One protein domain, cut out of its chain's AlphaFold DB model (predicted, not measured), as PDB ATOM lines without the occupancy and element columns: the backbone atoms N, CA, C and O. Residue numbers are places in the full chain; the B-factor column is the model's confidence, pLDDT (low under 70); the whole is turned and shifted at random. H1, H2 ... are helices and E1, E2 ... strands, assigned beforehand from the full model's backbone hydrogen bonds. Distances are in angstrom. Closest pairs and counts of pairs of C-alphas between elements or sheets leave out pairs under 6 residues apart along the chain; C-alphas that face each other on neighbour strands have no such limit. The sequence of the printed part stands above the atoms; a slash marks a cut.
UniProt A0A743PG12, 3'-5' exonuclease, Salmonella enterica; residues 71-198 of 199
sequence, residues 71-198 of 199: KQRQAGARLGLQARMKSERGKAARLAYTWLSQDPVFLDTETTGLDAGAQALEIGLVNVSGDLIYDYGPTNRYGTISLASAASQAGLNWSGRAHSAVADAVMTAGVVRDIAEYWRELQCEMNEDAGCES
ATOM      1  N   LYS A  71     133.437 115.896 127.163       87.69
ATOM      2  CA  LYS A  71     133.353 117.159 126.408       87.69
ATOM      3  C   LYS A  71     131.909 117.606 126.151       87.69
ATOM      4  O   LYS A  71     131.600 118.791 126.215       87.69
ATOM      5  N   GLN A  72     130.999 116.673 125.865       87.00
ATOM      6  CA  GLN A  72     129.577 116.991 125.675       87.00
ATOM      7  C   GLN A  72     128.866 117.335 126.988       87.00
ATOM      8  O   GLN A  72     127.897 118.096 126.964       87.00
ATOM      9  N   ARG A  73     129.299 116.773 128.123       87.75
ATOM     10  CA  ARG A  73     128.776 117.133 129.449       87.75
ATOM     11  C   ARG A  73     129.231 118.535 129.833       87.75
ATOM     12  O   ARG A  73     128.369 119.353 130.139       87.75
ATOM     13  N   GLN A  74     130.524 118.823 129.695       87.50
ATOM     14  CA  GLN A  74     131.115 120.144 129.934       87.50
ATOM     15  C   GLN A  74     130.471 121.223 129.054       87.50
ATOM     16  O   GLN A  74     129.981 122.228 129.557       87.50
ATOM     17  N   ALA A  75     130.348 120.977 127.744       87.88
ATOM     18  CA  ALA A  75     129.659 121.905 126.846       87.88
ATOM     19  C   ALA A  75     128.195 122.141 127.259       87.88
ATOM     20  O   ALA A  75     127.694 123.259 127.162       87.88
ATOM     21  N   GLY A  76     127.505 121.100 127.739       89.88
ATOM     22  CA  GLY A  76     126.148 121.215 128.270       89.88
ATOM     23  C   GLY A  76     126.071 122.050 129.551       89.88
ATOM     24  O   GLY A  76     125.162 122.870 129.670       89.88
ATOM     25  N   ALA A  77     127.021 121.871 130.471       88.62
ATOM     26  CA  ALA A  77     127.127 122.647 131.706       88.62
ATOM     27  C   ALA A  77     127.367 124.132 131.403       88.62
ATOM     28  O   ALA A  77     126.562 124.974 131.803       88.62
ATOM     29  N   ARG A  78     128.360 124.436 130.557       90.50
ATOM     30  CA  ARG A  78     128.675 125.797 130.103       90.50
ATOM     31  C   ARG A  78     127.483 126.484 129.437       90.50
ATOM     32  O   ARG A  78     127.214 127.658 129.680       90.50
ATOM     33  N   LEU A  79     126.734 125.760 128.605       93.06
ATOM     34  CA  LEU A  79     125.540 126.298 127.947       93.06
ATOM     35  C   LEU A  79     124.411 126.563 128.959       93.06
ATOM     36  O   LEU A  79     123.706 127.566 128.843       93.06
ATOM     37  N   GLY A  80     124.282 125.716 129.985       92.75
ATOM     38  CA  GLY A  80     123.385 125.930 131.122       92.75
ATOM     39  C   GLY A  80     123.752 127.167 131.947       92.75
ATOM     40  O   GLY A  80     122.878 127.984 132.246       92.75
ATOM     41  N   LEU A  81     125.039 127.358 132.247       92.38
ATOM     42  CA  LEU A  81     125.539 128.532 132.961       92.38
ATOM     43  C   LEU A  81     125.292 129.821 132.164       92.38
ATOM     44  O   LEU A  81     124.728 130.785 132.685       92.38
ATOM     45  N   GLN A  82     125.606 129.814 130.865       93.06
ATOM     46  CA  GLN A  82     125.317 130.942 129.976       93.06
ATOM     47  C   GLN A  82     123.821 131.268 129.914       93.06
ATOM     48  O   GLN A  82     123.450 132.442 129.858       93.06
ATOM     49  N   ALA A  83     122.949 130.256 129.922       95.19
ATOM     50  CA  ALA A  83     121.507 130.464 129.954       95.19
ATOM     51  C   ALA A  83     121.054 131.115 131.272       95.19
ATOM     52  O   ALA A  83     120.262 132.058 131.236       95.19
ATOM     53  N   ARG A  84     121.594 130.684 132.423       95.00
ATOM     54  CA  ARG A  84     121.317 131.294 133.739       95.00
ATOM     55  C   ARG A  84     121.752 132.756 133.790       95.00
ATOM     56  O   ARG A  84     120.954 133.604 134.181       95.00
ATOM     57  N   MET A  85     122.953 133.078 133.311       92.94
ATOM     58  CA  MET A  85     123.435 134.464 133.239       92.94
ATOM     59  C   MET A  85     122.570 135.353 132.333       92.94
ATOM     60  O   MET A  85     122.358 136.525 132.632       92.94
ATOM     61  N   LYS A  86     122.052 134.799 131.228       93.62
ATOM     62  CA  LYS A  86     121.176 135.516 130.284       93.62
ATOM     63  C   LYS A  86     119.715 135.597 130.729       93.62
ATOM     64  O   LYS A  86     118.945 136.313 130.092       93.62
ATOM     65  N   SER A  87     119.324 134.868 131.771       93.38
ATOM     66  CA  SER A  87     117.972 134.936 132.326       93.38
ATOM     67  C   SER A  87     117.690 136.310 132.943       93.38
ATOM     68  O   SER A  87     118.616 137.035 133.303       93.38
ATOM     69  N   GLU A  88     116.413 136.664 133.113       91.88
ATOM     70  CA  GLU A  88     116.029 137.925 133.766       91.88
ATOM     71  C   GLU A  88     116.585 138.032 135.191       91.88
ATOM     72  O   GLU A  88     117.143 139.065 135.556       91.88
ATOM     73  N   ARG A  89     116.560 136.931 135.956       90.25
ATOM     74  CA  ARG A  89     117.188 136.866 137.285       90.25
ATOM     75  C   ARG A  89     118.694 137.131 137.212       90.25
ATOM     76  O   ARG A  89     119.206 137.903 138.011       90.25
ATOM     77  N   GLY A  90     119.397 136.538 136.244       89.94
ATOM     78  CA  GLY A  90     120.837 136.750 136.046       89.94
ATOM     79  C   GLY A  90     121.185 138.194 135.667       89.94
ATOM     80  O   GLY A  90     122.139 138.764 136.194       89.94
ATOM     81  N   LYS A  91     120.377 138.825 134.808       92.56
ATOM     82  CA  LYS A  91     120.534 140.244 134.448       92.56
ATOM     83  C   LYS A  91     120.291 141.169 135.643       92.56
ATOM     84  O   LYS A  91     121.083 142.087 135.846       92.56
ATOM     85  N   ALA A  92     119.233 140.917 136.417       89.69
ATOM     86  CA  ALA A  92     118.918 141.672 137.628       89.69
ATOM     87  C   ALA A  92     120.028 141.526 138.678       89.69
ATOM     88  O   ALA A  92     120.497 142.527 139.211       89.69
ATOM     89  N   ALA A  93     120.526 140.306 138.884       92.25
ATOM     90  CA  ALA A  93     121.647 140.017 139.771       92.25
ATOM     91  C   ALA A  93     122.922 140.767 139.371       92.25
ATOM     92  O   ALA A  93     123.561 141.401 140.209       92.25
ATOM     93  N   ARG A  94     123.262 140.779 138.075       95.69
ATOM     94  CA  ARG A  94     124.399 141.560 137.558       95.69
ATOM     95  C   ARG A  94     124.236 143.054 137.819       95.69
ATOM     96  O   ARG A  94     125.210 143.729 138.155       95.69
ATOM     97  N   LEU A  95     123.027 143.578 137.619       95.06
ATOM     98  CA  LEU A  95     122.732 144.988 137.849       95.06
ATOM     99  C   LEU A  95     122.848 145.335 139.334       95.06
ATOM    100  O   LEU A  95     123.543 146.290 139.656       95.06
ATOM    101  N   ALA A  96     122.253 144.535 140.220       91.75
ATOM    102  CA  ALA A  96     122.358 144.700 141.667       91.75
ATOM    103  C   ALA A  96     123.818 144.638 142.138       91.75
ATOM    104  O   ALA A  96     124.264 145.512 142.871       91.75
ATOM    105  N   TYR A  97     124.597 143.674 141.638       95.56
ATOM    106  CA  TYR A  97     126.029 143.579 141.926       95.56
ATOM    107  C   TYR A  97     126.791 144.839 141.488       95.56
ATOM    108  O   TYR A  97     127.581 145.393 142.250       95.56
ATOM    109  N   THR A  98     126.524 145.326 140.271       95.12
ATOM    110  CA  THR A  98     127.149 146.552 139.743       95.12
ATOM    111  C   THR A  98     126.728 147.781 140.546       95.12
ATOM    112  O   THR A  98     127.549 148.657 140.805       95.12
ATOM    113  N   TRP A  99     125.464 147.852 140.954       92.81
ATOM    114  CA  TRP A  99     124.943 148.940 141.768       92.81
ATOM    115  C   TRP A  99     125.607 148.963 143.145       92.81
ATOM    116  O   TRP A  99     126.169 149.988 143.510       92.81
ATOM    117  N   LEU A 100     125.652 147.832 143.857       94.19
ATOM    118  CA  LEU A 100     126.315 147.732 145.163       94.19
ATOM    119  C   LEU A 100     127.810 148.061 145.102       94.19
ATOM    120  O   LEU A 100     128.351 148.610 146.054       94.19
ATOM    121  N   SER A 101     128.483 147.773 143.980       92.69
ATOM    122  CA  SER A 101     129.903 148.119 143.806       92.69
ATOM    123  C   SER A 101     130.188 149.626 143.768       92.69
ATOM    124  O   SER A 101     131.343 150.026 143.874       92.69
ATOM    125  N   GLN A 102     129.149 150.456 143.629       95.62
ATOM    126  CA  GLN A 102     129.248 151.917 143.656       95.62
ATOM    127  C   GLN A 102     129.037 152.506 145.059       95.62
ATOM    128  O   GLN A 102     128.959 153.722 145.179       95.62
ATOM    129  N   ASP A 103     128.931 151.660 146.091       93.06
ATOM    130  CA  ASP A 103     128.662 152.052 147.482       93.06
ATOM    131  C   ASP A 103     127.415 152.955 147.645       93.06
ATOM    132  O   ASP A 103     127.504 154.095 148.104       93.06
ATOM    133  N   PRO A 104     126.229 152.495 147.196       94.81
ATOM    134  CA  PRO A 104     125.011 153.288 147.257       94.81
ATOM    135  C   PRO A 104     124.463 153.432 148.679       94.81
ATOM    136  O   PRO A 104     124.688 152.602 149.561       94.81
ATOM    137  N   VAL A 105     123.630 154.457 148.846       92.38
ATOM    138  CA  VAL A 105     122.784 154.645 150.025       92.38
ATOM    139  C   VAL A 105     121.363 154.202 149.704       92.38
ATOM    140  O   VAL A 105     120.838 154.495 148.627       92.38
ATOM    141  N   PHE A 106     120.736 153.517 150.653       90.56
ATOM    142  CA  PHE A 106     119.339 153.113 150.589       90.56
ATOM    143  C   PHE A 106     118.508 154.086 151.411       90.56
ATOM    144  O   PHE A 106     118.794 154.312 152.584       90.56
ATOM    145  N   LEU A 107     117.507 154.670 150.759       87.06
ATOM    146  CA  LEU A 107     116.566 155.615 151.335       87.06
ATOM    147  C   LEU A 107     115.207 154.944 151.439       87.06
ATOM    148  O   LEU A 107     114.745 154.351 150.463       87.06
ATOM    149  N   ASP A 108     114.555 155.141 152.571       87.25
ATOM    150  CA  ASP A 108     113.131 154.886 152.709       87.25
ATOM    151  C   ASP A 108     112.457 156.005 153.513       87.25
ATOM    152  O   ASP A 108     113.124 156.756 154.239       87.25
ATOM    153  N   THR A 109     111.144 156.162 153.341       78.06
ATOM    154  CA  THR A 109     110.359 157.194 154.030       78.06
ATOM    155  C   THR A 109     109.004 156.659 154.465       78.06
ATOM    156  O   THR A 109     108.260 156.149 153.629       78.06
ATOM    157  N   GLU A 110     108.625 156.907 155.718       77.81
ATOM    158  CA  GLU A 110     107.260 156.660 156.191       77.81
ATOM    159  C   GLU A 110     106.412 157.913 155.964       77.81
ATOM    160  O   GLU A 110     106.856 159.028 156.248       77.81
ATOM    161  N   THR A 111     105.186 157.759 155.462       73.81
ATOM    162  CA  THR A 111     104.308 158.892 155.117       73.81
ATOM    163  C   THR A 111     102.922 158.769 155.745       73.81
ATOM    164  O   THR A 111     102.449 157.675 156.039       73.81
ATOM    165  N   THR A 112     102.238 159.898 155.957       67.88
ATOM    166  CA  THR A 112     100.882 159.924 156.543       67.88
ATOM    167  C   THR A 112      99.767 159.449 155.602       67.88
ATOM    168  O   THR A 112      98.657 159.190 156.069       67.88
ATOM    169  N   GLY A 113     100.010 159.371 154.289       69.44
ATOM    170  CA  GLY A 113      98.988 159.098 153.274       69.44
ATOM    171  C   GLY A 113      99.550 159.059 151.849       69.44
ATOM    172  O   GLY A 113     100.759 159.111 151.657       69.44
ATOM    173  N   LEU A 114      98.674 158.970 150.841       76.81
ATOM    174  CA  LEU A 114      99.053 158.787 149.423       76.81
ATOM    175  C   LEU A 114      98.654 159.957 148.503       76.81
ATOM    176  O   LEU A 114      98.818 159.866 147.288       76.81
ATOM    177  N   ASP A 115      98.074 161.026 149.052       75.19
ATOM    178  CA  ASP A 115      97.610 162.184 148.283       75.19
ATOM    179  C   ASP A 115      98.603 163.358 148.322       75.19
ATOM    180  O   ASP A 115      99.672 163.290 148.925       75.19
ATOM    181  N   ALA A 116      98.255 164.459 147.651       62.94
ATOM    182  CA  ALA A 116      99.099 165.652 147.584       62.94
ATOM    183  C   ALA A 116      99.282 166.373 148.938       62.94
ATOM    184  O   ALA A 116     100.113 167.274 149.032       62.94
ATOM    185  N   GLY A 117      98.506 166.014 149.964       67.75
ATOM    186  CA  GLY A 117      98.645 166.491 151.338       67.75
ATOM    187  C   GLY A 117      99.452 165.552 152.240       67.75
ATOM    188  O   GLY A 117      99.632 165.869 153.416       67.75
ATOM    189  N   ALA A 118      99.937 164.419 151.723       66.19
ATOM    190  CA  ALA A 118     100.765 163.486 152.474       66.19
ATOM    191  C   ALA A 118     102.067 164.145 152.960       66.19
ATOM    192  O   ALA A 118     102.694 164.943 152.261       66.19
ATOM    193  N   GLN A 119     102.484 163.787 154.172       60.94
ATOM    194  CA  GLN A 119     103.698 164.296 154.805       60.94
ATOM    195  C   GLN A 119     104.644 163.141 155.111       60.94
ATOM    196  O   GLN A 119     104.195 162.087 155.562       60.94
ATOM    197  N   ALA A 120     105.946 163.355 154.901       64.31
ATOM    198  CA  ALA A 120     106.976 162.447 155.388       64.31
ATOM    199  C   ALA A 120     107.061 162.559 156.913       64.31
ATOM    200  O   ALA A 120     107.324 163.632 157.462       64.31
ATOM    201  N   LEU A 121     106.789 161.444 157.578       65.88
ATOM    202  CA  LEU A 121     106.906 161.276 159.011       65.88
ATOM    203  C   LEU A 121     108.338 160.906 159.359       65.88
ATOM    204  O   LEU A 121     108.972 161.626 160.124       65.88
ATOM    205  N   GLU A 122     108.832 159.817 158.769       69.94
ATOM    206  CA  GLU A 122     110.177 159.294 158.988       69.94
ATOM    207  C   GLU A 122     110.971 159.246 157.678       69.94
ATOM    208  O   GLU A 122     110.402 159.055 156.606       69.94
ATOM    209  N   ILE A 123     112.284 159.414 157.769       71.94
ATOM    210  CA  ILE A 123     113.267 159.256 156.703       71.94
ATOM    211  C   ILE A 123     114.393 158.399 157.276       71.94
ATOM    212  O   ILE A 123     114.982 158.768 158.292       71.94
ATOM    213  N   GLY A 124     114.702 157.284 156.621       80.81
ATOM    214  CA  GLY A 124     115.812 156.403 156.972       80.81
ATOM    215  C   GLY A 124     116.818 156.315 155.831       80.81
ATOM    216  O   GLY A 124     116.438 156.109 154.681       80.81
ATOM    217  N   LEU A 125     118.103 156.469 156.146       78.44
ATOM    218  CA  LEU A 125     119.217 156.323 155.211       78.44
ATOM    219  C   LEU A 125     120.222 155.317 155.762       78.44
ATOM    220  O   LEU A 125     120.749 155.508 156.860       78.44
ATOM    221  N   VAL A 126     120.536 154.283 154.984       88.75
ATOM    222  CA  VAL A 126     121.509 153.249 155.370       88.75
ATOM    223  C   VAL A 126     122.504 152.953 154.254       88.75
ATOM    224  O   VAL A 126     122.202 153.130 153.074       88.75
ATOM    225  N   ASN A 127     123.704 152.505 154.620       91.94
ATOM    226  CA  ASN A 127     124.720 152.082 153.654       91.94
ATOM    227  C   ASN A 127     124.436 150.661 153.116       91.94
ATOM    228  O   ASN A 127     123.478 149.994 153.511       91.94
ATOM    229  N   VAL A 128     125.319 150.163 152.246       92.06
ATOM    230  CA  VAL A 128     125.253 148.796 151.695       92.06
ATOM    231  C   VAL A 128     125.301 147.676 152.739       92.06
ATOM    232  O   VAL A 128     124.775 146.585 152.500       92.06
ATOM    233  N   SER A 129     125.921 147.924 153.892       88.69
ATOM    234  CA  SER A 129     125.984 146.984 155.015       88.69
ATOM    235  C   SER A 129     124.683 146.964 155.825       88.69
ATOM    236  O   SER A 129     124.476 146.050 156.620       88.69
ATOM    237  N   GLY A 130     123.787 147.930 155.594       85.38
ATOM    238  CA  GLY A 130     122.611 148.172 156.424       85.38
ATOM    239  C   GLY A 130     122.923 148.988 157.681       85.38
ATOM    240  O   GLY A 130     122.090 149.054 158.581       85.38
ATOM    241  N   ASP A 131     124.100 149.609 157.766       87.25
ATOM    242  CA  ASP A 131     124.416 150.504 158.872       87.25
ATOM    243  C   ASP A 131     123.680 151.828 158.683       87.25
ATOM    244  O   ASP A 131     123.655 152.400 157.586       87.25
ATOM    245  N   LEU A 132     123.116 152.333 159.778       77.88
ATOM    246  CA  LEU A 132     122.449 153.623 159.808       77.88
ATOM    247  C   LEU A 132     123.434 154.747 159.466       77.88
ATOM    248  O   LEU A 132     124.423 154.953 160.166       77.88
ATOM    249  N   ILE A 133     123.120 155.503 158.414       80.00
ATOM    250  CA  ILE A 133     123.797 156.758 158.073       80.00
ATOM    251  C   ILE A 133     123.058 157.925 158.724       80.00
ATOM    252  O   ILE A 133     123.689 158.820 159.287       80.00
ATOM    253  N   TYR A 134     121.726 157.936 158.622       66.69
ATOM    254  CA  TYR A 134     120.890 159.024 159.117       66.69
ATOM    255  C   TYR A 134     119.438 158.578 159.306       66.69
ATOM    256  O   TYR A 134     118.898 157.870 158.456       66.69
ATOM    257  N   ASP A 135     118.801 159.024 160.387       70.31
ATOM    258  CA  ASP A 135     117.363 158.904 160.609       70.31
ATOM    259  C   ASP A 135     116.734 160.243 161.016       70.31
ATOM    260  O   ASP A 135     117.349 161.113 161.635       70.31
ATOM    261  N   TYR A 136     115.476 160.427 160.632       53.25
ATOM    262  CA  TYR A 136     114.646 161.567 161.015       53.25
ATOM    263  C   TYR A 136     113.214 161.064 161.170       53.25
ATOM    264  O   TYR A 136     112.739 160.464 160.223       53.25
ATOM    265  N   GLY A 137     112.513 161.267 162.295       56.97
ATOM    266  CA  GLY A 137     111.171 160.683 162.490       56.97
ATOM    267  C   GLY A 137     110.313 161.290 163.612       56.97
ATOM    268  O   GLY A 137     110.845 162.014 164.459       56.97
ATOM    269  N   PRO A 138     108.992 160.999 163.673       44.12
ATOM    270  CA  PRO A 138     108.064 161.508 164.682       44.12
ATOM    271  C   PRO A 138     107.805 160.477 165.798       44.12
ATOM    272  O   PRO A 138     107.817 159.266 165.606       44.12
ATOM    273  N   THR A 139     107.506 160.942 167.008       46.03
ATOM    274  CA  THR A 139     107.447 160.119 168.232       46.03
ATOM    275  C   THR A 139     106.179 159.254 168.423       46.03
ATOM    276  O   THR A 139     105.833 158.950 169.568       46.03
ATOM    277  N   ASN A 140     105.412 158.876 167.389       46.28
ATOM    278  CA  ASN A 140     104.133 158.153 167.591       46.28
ATOM    279  C   ASN A 140     103.751 157.122 166.493       46.28
ATOM    280  O   ASN A 140     104.547 156.814 165.625       46.28
ATOM    281  N   ARG A 141     102.605 156.428 166.674       42.22
ATOM    282  CA  ARG A 141     102.549 154.950 166.816       42.22
ATOM    283  C   ARG A 141     101.606 154.164 165.866       42.22
ATOM    284  O   ARG A 141     101.149 153.100 166.278       42.22
ATOM    285  N   TYR A 142     101.270 154.619 164.653       42.56
ATOM    286  CA  TYR A 142     100.272 153.911 163.816       42.56
ATOM    287  C   TYR A 142     100.662 153.776 162.335       42.56
ATOM    288  O   TYR A 142     101.013 154.772 161.721       42.56
ATOM    289  N   GLY A 143     100.515 152.564 161.770       40.91
ATOM    290  CA  GLY A 143     100.686 152.259 160.339       40.91
ATOM    291  C   GLY A 143     100.173 150.856 159.939       40.91
ATOM    292  O   GLY A 143     100.100 149.963 160.786       40.91
ATOM    293  N   THR A 144      99.789 150.691 158.662       38.81
ATOM    294  CA  THR A 144      99.548 149.446 157.871       38.81
ATOM    295  C   THR A 144      99.730 149.832 156.385       38.81
ATOM    296  O   THR A 144      99.280 150.920 156.044       38.81
ATOM    297  N   ILE A 145     100.322 149.093 155.428       40.34
ATOM    298  CA  ILE A 145     100.436 147.648 155.122       40.34
ATOM    299  C   ILE A 145     101.897 147.274 154.758       40.34
ATOM    300  O   ILE A 145     102.668 148.123 154.332       40.34
ATOM    301  N   SER A 146     102.295 146.008 154.934       49.00
ATOM    302  CA  SER A 146     103.677 145.669 155.311       49.00
ATOM    303  C   SER A 146     104.633 145.235 154.188       49.00
ATOM    304  O   SER A 146     104.360 144.263 153.472       49.00
ATOM    305  N   LEU A 147     105.853 145.780 154.225       47.34
ATOM    306  CA  LEU A 147     107.080 145.191 153.668       47.34
ATOM    307  C   LEU A 147     107.273 143.710 154.070       47.34
ATOM    308  O   LEU A 147     107.902 142.942 153.347       47.34
ATOM    309  N   ALA A 148     106.652 143.255 155.165       50.12
ATOM    310  CA  ALA A 148     106.646 141.852 155.593       50.12
ATOM    311  C   ALA A 148     106.090 140.881 154.537       50.12
ATOM    312  O   ALA A 148     106.568 139.752 154.443       50.12
ATOM    313  N   SER A 149     105.152 141.315 153.688       47.69
ATOM    314  CA  SER A 149     104.663 140.497 152.568       47.69
ATOM    315  C   SER A 149     105.738 140.292 151.495       47.69
ATOM    316  O   SER A 149     105.822 139.216 150.906       47.69
ATOM    317  N   ALA A 150     106.588 141.299 151.272       45.62
ATOM    318  CA  ALA A 150     107.711 141.225 150.342       45.62
ATOM    319  C   ALA A 150     108.897 140.444 150.943       45.62
ATOM    320  O   ALA A 150     109.435 139.554 150.287       45.62
ATOM    321  N   ALA A 151     109.242 140.689 152.214       52.22
ATOM    322  CA  ALA A 151     110.284 139.954 152.940       52.22
ATOM    323  C   ALA A 151     109.966 138.449 153.067       52.22
ATOM    324  O   ALA A 151     110.861 137.614 152.944       52.22
ATOM    325  N   SER A 152     108.685 138.094 153.225       53.06
ATOM    326  CA  SER A 152     108.204 136.704 153.239       53.06
ATOM    327  C   SER A 152     108.425 135.981 151.903       53.06
ATOM    328  O   SER A 152     108.895 134.846 151.891       53.06
ATOM    329  N   GLN A 153     108.179 136.644 150.763       45.50
ATOM    330  CA  GLN A 153     108.489 136.067 149.443       45.50
ATOM    331  C   GLN A 153     109.992 135.866 149.213       45.50
ATOM    332  O   GLN A 153     110.369 134.981 148.445       45.50
ATOM    333  N   ALA A 154     110.833 136.656 149.884       46.44
ATOM    334  CA  ALA A 154     112.289 136.564 149.813       46.44
ATOM    335  C   ALA A 154     112.915 135.627 150.870       46.44
ATOM    336  O   ALA A 154     114.114 135.378 150.817       46.44
ATOM    337  N   GLY A 155     112.142 135.092 151.826       52.12
ATOM    338  CA  GLY A 155     112.656 134.203 152.880       52.12
ATOM    339  C   GLY A 155     113.519 134.892 153.948       52.12
ATOM    340  O   GLY A 155     114.304 134.226 154.624       52.12
ATOM    341  N   LEU A 156     113.394 136.212 154.108       55.97
ATOM    342  CA  LEU A 156     114.204 137.002 155.038       55.97
ATOM    343  C   LEU A 156     113.580 137.025 156.444       55.97
ATOM    344  O   LEU A 156     112.377 137.240 156.603       55.97
ATOM    345  N   ASN A 157     114.402 136.830 157.482       58.91
ATOM    346  CA  ASN A 157     113.969 136.893 158.881       58.91
ATOM    347  C   ASN A 157     113.983 138.341 159.390       58.91
ATOM    348  O   ASN A 157     114.989 139.037 159.276       58.91
ATOM    349  N   TRP A 158     112.868 138.784 159.970       52.03
ATOM    350  CA  TRP A 158     112.689 140.152 160.465       52.03
ATOM    351  C   TRP A 158     113.417 140.377 161.800       52.03
ATOM    352  O   TRP A 158     113.250 139.599 162.739       52.03
ATOM    353  N   SER A 159     114.147 141.488 161.931       49.50
ATOM    354  CA  SER A 159     114.695 141.966 163.210       49.50
ATOM    355  C   SER A 159     114.490 143.479 163.344       49.50
ATOM    356  O   SER A 159     115.077 144.238 162.581       49.50
ATOM    357  N   GLY A 160     113.657 143.915 164.299       53.00
ATOM    358  CA  GLY A 160     113.297 145.327 164.509       53.00
ATOM    359  C   GLY A 160     111.787 145.555 164.664       53.00
ATOM    360  O   GLY A 160     110.983 144.663 164.395       53.00
ATOM    361  N   ARG A 161     111.382 146.746 165.129       49.25
ATOM    362  CA  ARG A 161     109.963 147.138 165.219       49.25
ATOM    363  C   ARG A 161     109.466 147.439 163.798       49.25
ATOM    364  O   ARG A 161     110.070 148.262 163.124       49.25
ATOM    365  N   ALA A 162     108.418 146.759 163.336       49.81
ATOM    366  CA  ALA A 162     107.798 147.077 162.048       49.81
ATOM    367  C   ALA A 162     107.319 148.545 162.026       49.81
ATOM    368  O   ALA A 162     106.840 149.021 163.061       49.81
ATOM    369  N   HIS A 163     107.438 149.202 160.860       59.00
ATOM    370  CA  HIS A 163     107.111 150.618 160.581       59.00
ATOM    371  C   HIS A 163     108.206 151.642 160.951       59.00
ATOM    372  O   HIS A 163     107.895 152.705 161.480       59.00
ATOM    373  N   SER A 164     109.482 151.317 160.726       71.50
ATOM    374  CA  SER A 164     110.569 152.308 160.753       71.50
ATOM    375  C   SER A 164     111.191 152.365 159.368       71.50
ATOM    376  O   SER A 164     111.616 151.331 158.851       71.50
ATOM    377  N   ALA A 165     111.292 153.571 158.812       75.12
ATOM    378  CA  ALA A 165     111.933 153.818 157.525       75.12
ATOM    379  C   ALA A 165     113.384 153.310 157.524       75.12
ATOM    380  O   ALA A 165     113.880 152.792 156.530       75.12
ATOM    381  N   VAL A 166     114.077 153.368 158.667       78.69
ATOM    382  CA  VAL A 166     115.403 152.746 158.800       78.69
ATOM    383  C   VAL A 166     115.326 151.232 158.613       78.69
ATOM    384  O   VAL A 166     116.102 150.674 157.842       78.69
ATOM    385  N   ALA A 167     114.406 150.554 159.302       78.44
ATOM    386  CA  ALA A 167     114.269 149.099 159.203       78.44
ATOM    387  C   ALA A 167     113.939 148.655 157.766       78.44
ATOM    388  O   ALA A 167     114.474 147.651 157.286       78.44
ATOM    389  N   ASP A 168     113.122 149.436 157.067       81.19
ATOM    390  CA  ASP A 168     112.712 149.166 155.694       81.19
ATOM    391  C   ASP A 168     113.845 149.458 154.690       81.19
ATOM    392  O   ASP A 168     114.090 148.664 153.770       81.19
ATOM    393  N   ALA A 169     114.641 150.506 154.922       85.38
ATOM    394  CA  ALA A 169     115.866 150.777 154.168       85.38
ATOM    395  C   ALA A 169     116.916 149.659 154.350       85.38
ATOM    396  O   ALA A 169     117.497 149.195 153.363       85.38
ATOM    397  N   VAL A 170     117.115 149.156 155.578       85.38
ATOM    398  CA  VAL A 170     118.001 148.004 155.861       85.38
ATOM    399  C   VAL A 170     117.524 146.752 155.137       85.38
ATOM    400  O   VAL A 170     118.324 146.035 154.532       85.38
ATOM    401  N   MET A 171     116.222 146.474 155.178       84.00
ATOM    402  CA  MET A 171     115.653 145.315 154.497       84.00
ATOM    403  C   MET A 171     115.813 145.433 152.977       84.00
ATOM    404  O   MET A 171     116.182 144.459 152.323       84.00
ATOM    405  N   THR A 172     115.619 146.628 152.418       83.25
ATOM    406  CA  THR A 172     115.857 146.897 150.993       83.25
ATOM    407  C   THR A 172     117.316 146.636 150.615       83.25
ATOM    408  O   THR A 172     117.574 145.915 149.649       83.25
ATOM    409  N   ALA A 173     118.272 147.132 151.407       87.56
ATOM    410  CA  ALA A 173     119.693 146.827 151.228       87.56
ATOM    411  C   ALA A 173     119.955 145.307 151.282       87.56
ATOM    412  O   ALA A 173     120.696 144.762 150.461       87.56
ATOM    413  N   GLY A 174     119.290 144.604 152.204       85.62
ATOM    414  CA  GLY A 174     119.346 143.149 152.334       85.62
ATOM    415  C   GLY A 174     118.848 142.395 151.100       85.62
ATOM    416  O   GLY A 174     119.547 141.508 150.612       85.62
ATOM    417  N   VAL A 175     117.690 142.773 150.556       83.88
ATOM    418  CA  VAL A 175     117.125 142.174 149.332       83.88
ATOM    419  C   VAL A 175     118.053 142.396 148.137       83.88
ATOM    420  O   VAL A 175     118.314 141.475 147.366       83.88
ATOM    421  N   VAL A 176     118.585 143.609 147.975       87.88
ATOM    422  CA  VAL A 176     119.491 143.924 146.860       87.88
ATOM    423  C   VAL A 176     120.798 143.134 146.968       87.88
ATOM    424  O   VAL A 176     121.324 142.685 145.948       87.88
ATOM    425  N   ARG A 177     121.292 142.901 148.189       89.31
ATOM    426  CA  ARG A 177     122.455 142.043 148.443       89.31
ATOM    427  C   ARG A 177     122.198 140.585 148.068       89.31
ATOM    428  O   ARG A 177     123.015 140.033 147.341       89.31
ATOM    429  N   ASP A 178     121.075 139.998 148.477       87.50
ATOM    430  CA  ASP A 178     120.701 138.624 148.094       87.50
ATOM    431  C   ASP A 178     120.637 138.465 146.561       87.50
ATOM    432  O   ASP A 178     121.235 137.560 145.972       87.50
ATOM    433  N   ILE A 179     120.016 139.433 145.878       86.00
ATOM    434  CA  ILE A 179     119.972 139.459 144.412       86.00
ATOM    435  C   ILE A 179     121.392 139.517 143.820       86.00
ATOM    436  O   ILE A 179     121.671 138.839 142.828       86.00
ATOM    437  N   ALA A 180     122.301 140.301 144.404       90.62
ATOM    438  CA  ALA A 180     123.686 140.414 143.948       90.62
ATOM    439  C   ALA A 180     124.544 139.170 144.250       90.62
ATOM    440  O   ALA A 180     125.453 138.859 143.473       90.62
ATOM    441  N   GLU A 181     124.277 138.449 145.339       91.38
ATOM    442  CA  GLU A 181     124.980 137.210 145.698       91.38
ATOM    443  C   GLU A 181     124.798 136.135 144.627       91.38
ATOM    444  O   GLU A 181     125.779 135.510 144.219       91.38
ATOM    445  N   TYR A 182     123.604 136.039 144.037       90.25
ATOM    446  CA  TYR A 182     123.364 135.151 142.897       90.25
ATOM    447  C   TYR A 182     124.315 135.420 141.715       90.25
ATOM    448  O   TYR A 182     124.714 134.497 141.003       90.25
ATOM    449  N   TRP A 183     124.717 136.676 141.485       94.00
ATOM    450  CA  TRP A 183     125.705 136.989 140.448       94.00
ATOM    451  C   TRP A 183     127.113 136.524 140.829       94.00
ATOM    452  O   TRP A 183     127.835 136.027 139.963       94.00
ATOM    453  N   ARG A 184     127.500 136.634 142.109       90.44
ATOM    454  CA  ARG A 184     128.795 136.125 142.593       90.44
ATOM    455  C   ARG A 184     128.906 134.616 142.407       90.44
ATOM    456  O   ARG A 184     129.927 134.152 141.911       90.44
ATOM    457  N   GLU A 185     127.852 133.870 142.732       91.44
ATOM    458  CA  GLU A 185     127.795 132.417 142.521       91.44
ATOM    459  C   GLU A 185     128.029 132.056 141.048       91.44
ATOM    460  O   GLU A 185     128.896 131.244 140.729       91.44
ATOM    461  N   LEU A 186     127.325 132.735 140.133       90.88
ATOM    462  CA  LEU A 186     127.488 132.530 138.692       90.88
ATOM    463  C   LEU A 186     128.914 132.847 138.206       90.88
ATOM    464  O   LEU A 186     129.404 132.190 137.287       90.88
ATOM    465  N   GLN A 187     129.580 133.850 138.788       90.94
ATOM    466  CA  GLN A 187     130.972 134.174 138.463       90.94
ATOM    467  C   GLN A 187     131.952 133.108 138.967       90.94
ATOM    468  O   GLN A 187     132.887 132.774 138.240       90.94
ATOM    469  N   CYS A 188     131.742 132.557 140.166       88.50
ATOM    470  CA  CYS A 188     132.560 131.461 140.691       88.50
ATOM    471  C   CYS A 188     132.455 130.216 139.802       88.50
ATOM    472  O   CYS A 188     133.482 129.725 139.339       88.50
ATOM    473  N   GLU A 189     131.231 129.785 139.471       87.12
ATOM    474  CA  GLU A 189     130.994 128.635 138.582       87.12
ATOM    475  C   GLU A 189     131.677 128.821 137.209       87.12
ATOM    476  O   GLU A 189     132.249 127.889 136.649       87.12
ATOM    477  N   MET A 190     131.679 130.047 136.674       85.31
ATOM    478  CA  MET A 190     132.341 130.358 135.403       85.31
ATOM    479  C   MET A 190     133.870 130.266 135.485       85.31
ATOM    480  O   MET A 190     134.513 129.814 134.537       85.31
ATOM    481  N   ASN A 191     134.457 130.727 136.590       82.25
ATOM    482  CA  ASN A 191     135.904 130.704 136.786       82.25
ATOM    483  C   ASN A 191     136.419 129.275 137.022       82.25
ATOM    484  O   ASN A 191     137.512 128.939 136.569       82.25
ATOM    485  N   GLU A 192     135.626 128.425 137.678       78.19
ATOM    486  CA  GLU A 192     135.909 126.995 137.836       78.19
ATOM    487  C   GLU A 192     135.870 126.254 136.488       78.19
ATOM    488  O   GLU A 192     136.794 125.495 136.177       78.19
ATOM    489  N   ASP A 193     134.874 126.545 135.639       65.25
ATOM    490  CA  ASP A 193     134.805 126.029 134.263       65.25
ATOM    491  C   ASP A 193     136.028 126.465 133.427       65.25
ATOM    492  O   ASP A 193     136.586 125.665 132.673       65.25
ATOM    493  N   ALA A 194     136.480 127.716 133.571       62.78
ATOM    494  CA  ALA A 194     137.642 128.243 132.850       62.78
ATOM    495  C   ALA A 194     138.978 127.640 133.332       62.78
ATOM    496  O   ALA A 194     139.887 127.436 132.527       62.78
ATOM    497  N   GLY A 195     139.101 127.321 134.626       59.59
ATOM    498  CA  GLY A 195     140.285 126.664 135.190       59.59
ATOM    499  C   GLY A 195     140.455 125.213 134.724       59.59
ATOM    500  O   GLY A 195     141.583 124.751 134.548       59.59
ATOM    501  N   CYS A 196     139.354 124.513 134.441       54.44
ATOM    502  CA  CYS A 196     139.357 123.127 133.959       54.44
ATOM    503  C   CYS A 196     139.823 122.988 132.490       54.44
ATOM    504  O   CYS A 196     140.259 121.916 132.081       54.44
ATOM    505  N   GLU A 197     139.790 124.067 131.693       51.62
ATOM    506  CA  GLU A 197     140.322 124.090 130.315       51.62
ATOM    507  C   GLU A 197     141.868 124.202 130.259       51.62
ATOM    508  O   GLU A 197     142.446 124.074 129.179       51.62
ATOM    509  N   SER A 198     142.544 124.425 131.398       47.06
ATOM    510  CA  SER A 198     143.992 124.702 131.474       47.06
ATOM    511  C   SER A 198     144.881 123.545 131.970       47.06
ATOM    512  O   SER A 198     146.077 123.759 132.180       47.06
TER     513      SER A 198
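What this domain is: This is residues 71 to 198 of the 199 residues of the protein "3'-5' exonuclease" of Salmonella enterica (UniProt A0A743PG12). The domain is a rod built along one long helix, H4: the first part of H4 packs over one face of a small three-stranded sheet, H2 crosses H4 farther on, and H1 runs beside its last part in the opposite direction. The short helix H3, with the links before and after it, makes a loose loop near H4. The printed part has 128 residues, with four named helices and three named strands in the order H1 H2 E1 E2 E3 H3 H4; the sheet has the order E1 E2 E3, antiparallel throughout, and the class is mixed, helices and strands. The whole is loose, with a radius of gyration of the C-alphas of 19.5 A and spans of 65 by 29 by 25 A.

How they stand to each other: H1, residues 71 to 86, touches H4, residues 165 to 196, through residues 78 to 85 of H1 and 183 to 193 of H4, at a shallow tilt of 24 degrees, opposite ways; the closest C-alphas, of Met 85 and Leu 186, are 7.1 A apart. H2, residues 88 to 100, touches residues 176 to 184 of H4, with the C-alphas of Tyr 97 and Ala 180 closest at 4.4 A, at a steep tilt of 69 degrees, only just short of about perpendicular. E1, residues 106 to 111, E2, residues 120 to 126, and E3, residues 132 to 136, form a meander, each strand the antiparallel neighbour of the one before. In the hairpin E1 and E2, N 108 and O 124 are within hydrogen-bond range at 3.0 A; in the hairpin E2 and E3, N 125 and O 134 are at 2.8 A. H3, residues 148 to 154, is close to H4 but not clearly touching, with the C-alphas of Ala 154 and Val 175 closest at 7.4 A. H4 is on one face of the sheet, giving two layers, helix and sheet, at a height over the sheet of 7.5 A. It runs along the strands, at 26 degrees to E1 on the local plane, over E1 and only just over E2, on which 3 of its C-alphas fall. Every O i to N i+4 pair is within hydrogen-bond range in H1, H2 and H3, and 27 of 28 in H4.

Where its parts are: H1 begins at C-alpha 71, (133.353, 117.159, 126.408), and is 22.4 A long; H2 is 18.2 A long. E1 is 16.7 A, E2 17.2 A, E3 11.2 A and H3 9.7 A long. H4 runs 47.4 A from C-alpha 165 at (111.933, 153.818, 157.525) to C-alpha 196 at (139.357, 123.127, 133.959).

The domain as a whole: The C-alphas of Lys 71 and Thr 139, the two farthest apart, are 65.3 A from each other. The printed part has no cut, and the link from E3 to H3 is long, with 11 residues. The mean pLDDT of the printed part is 75.9; 44 residues are under 70, among them 136 to 163 and 193 to 198.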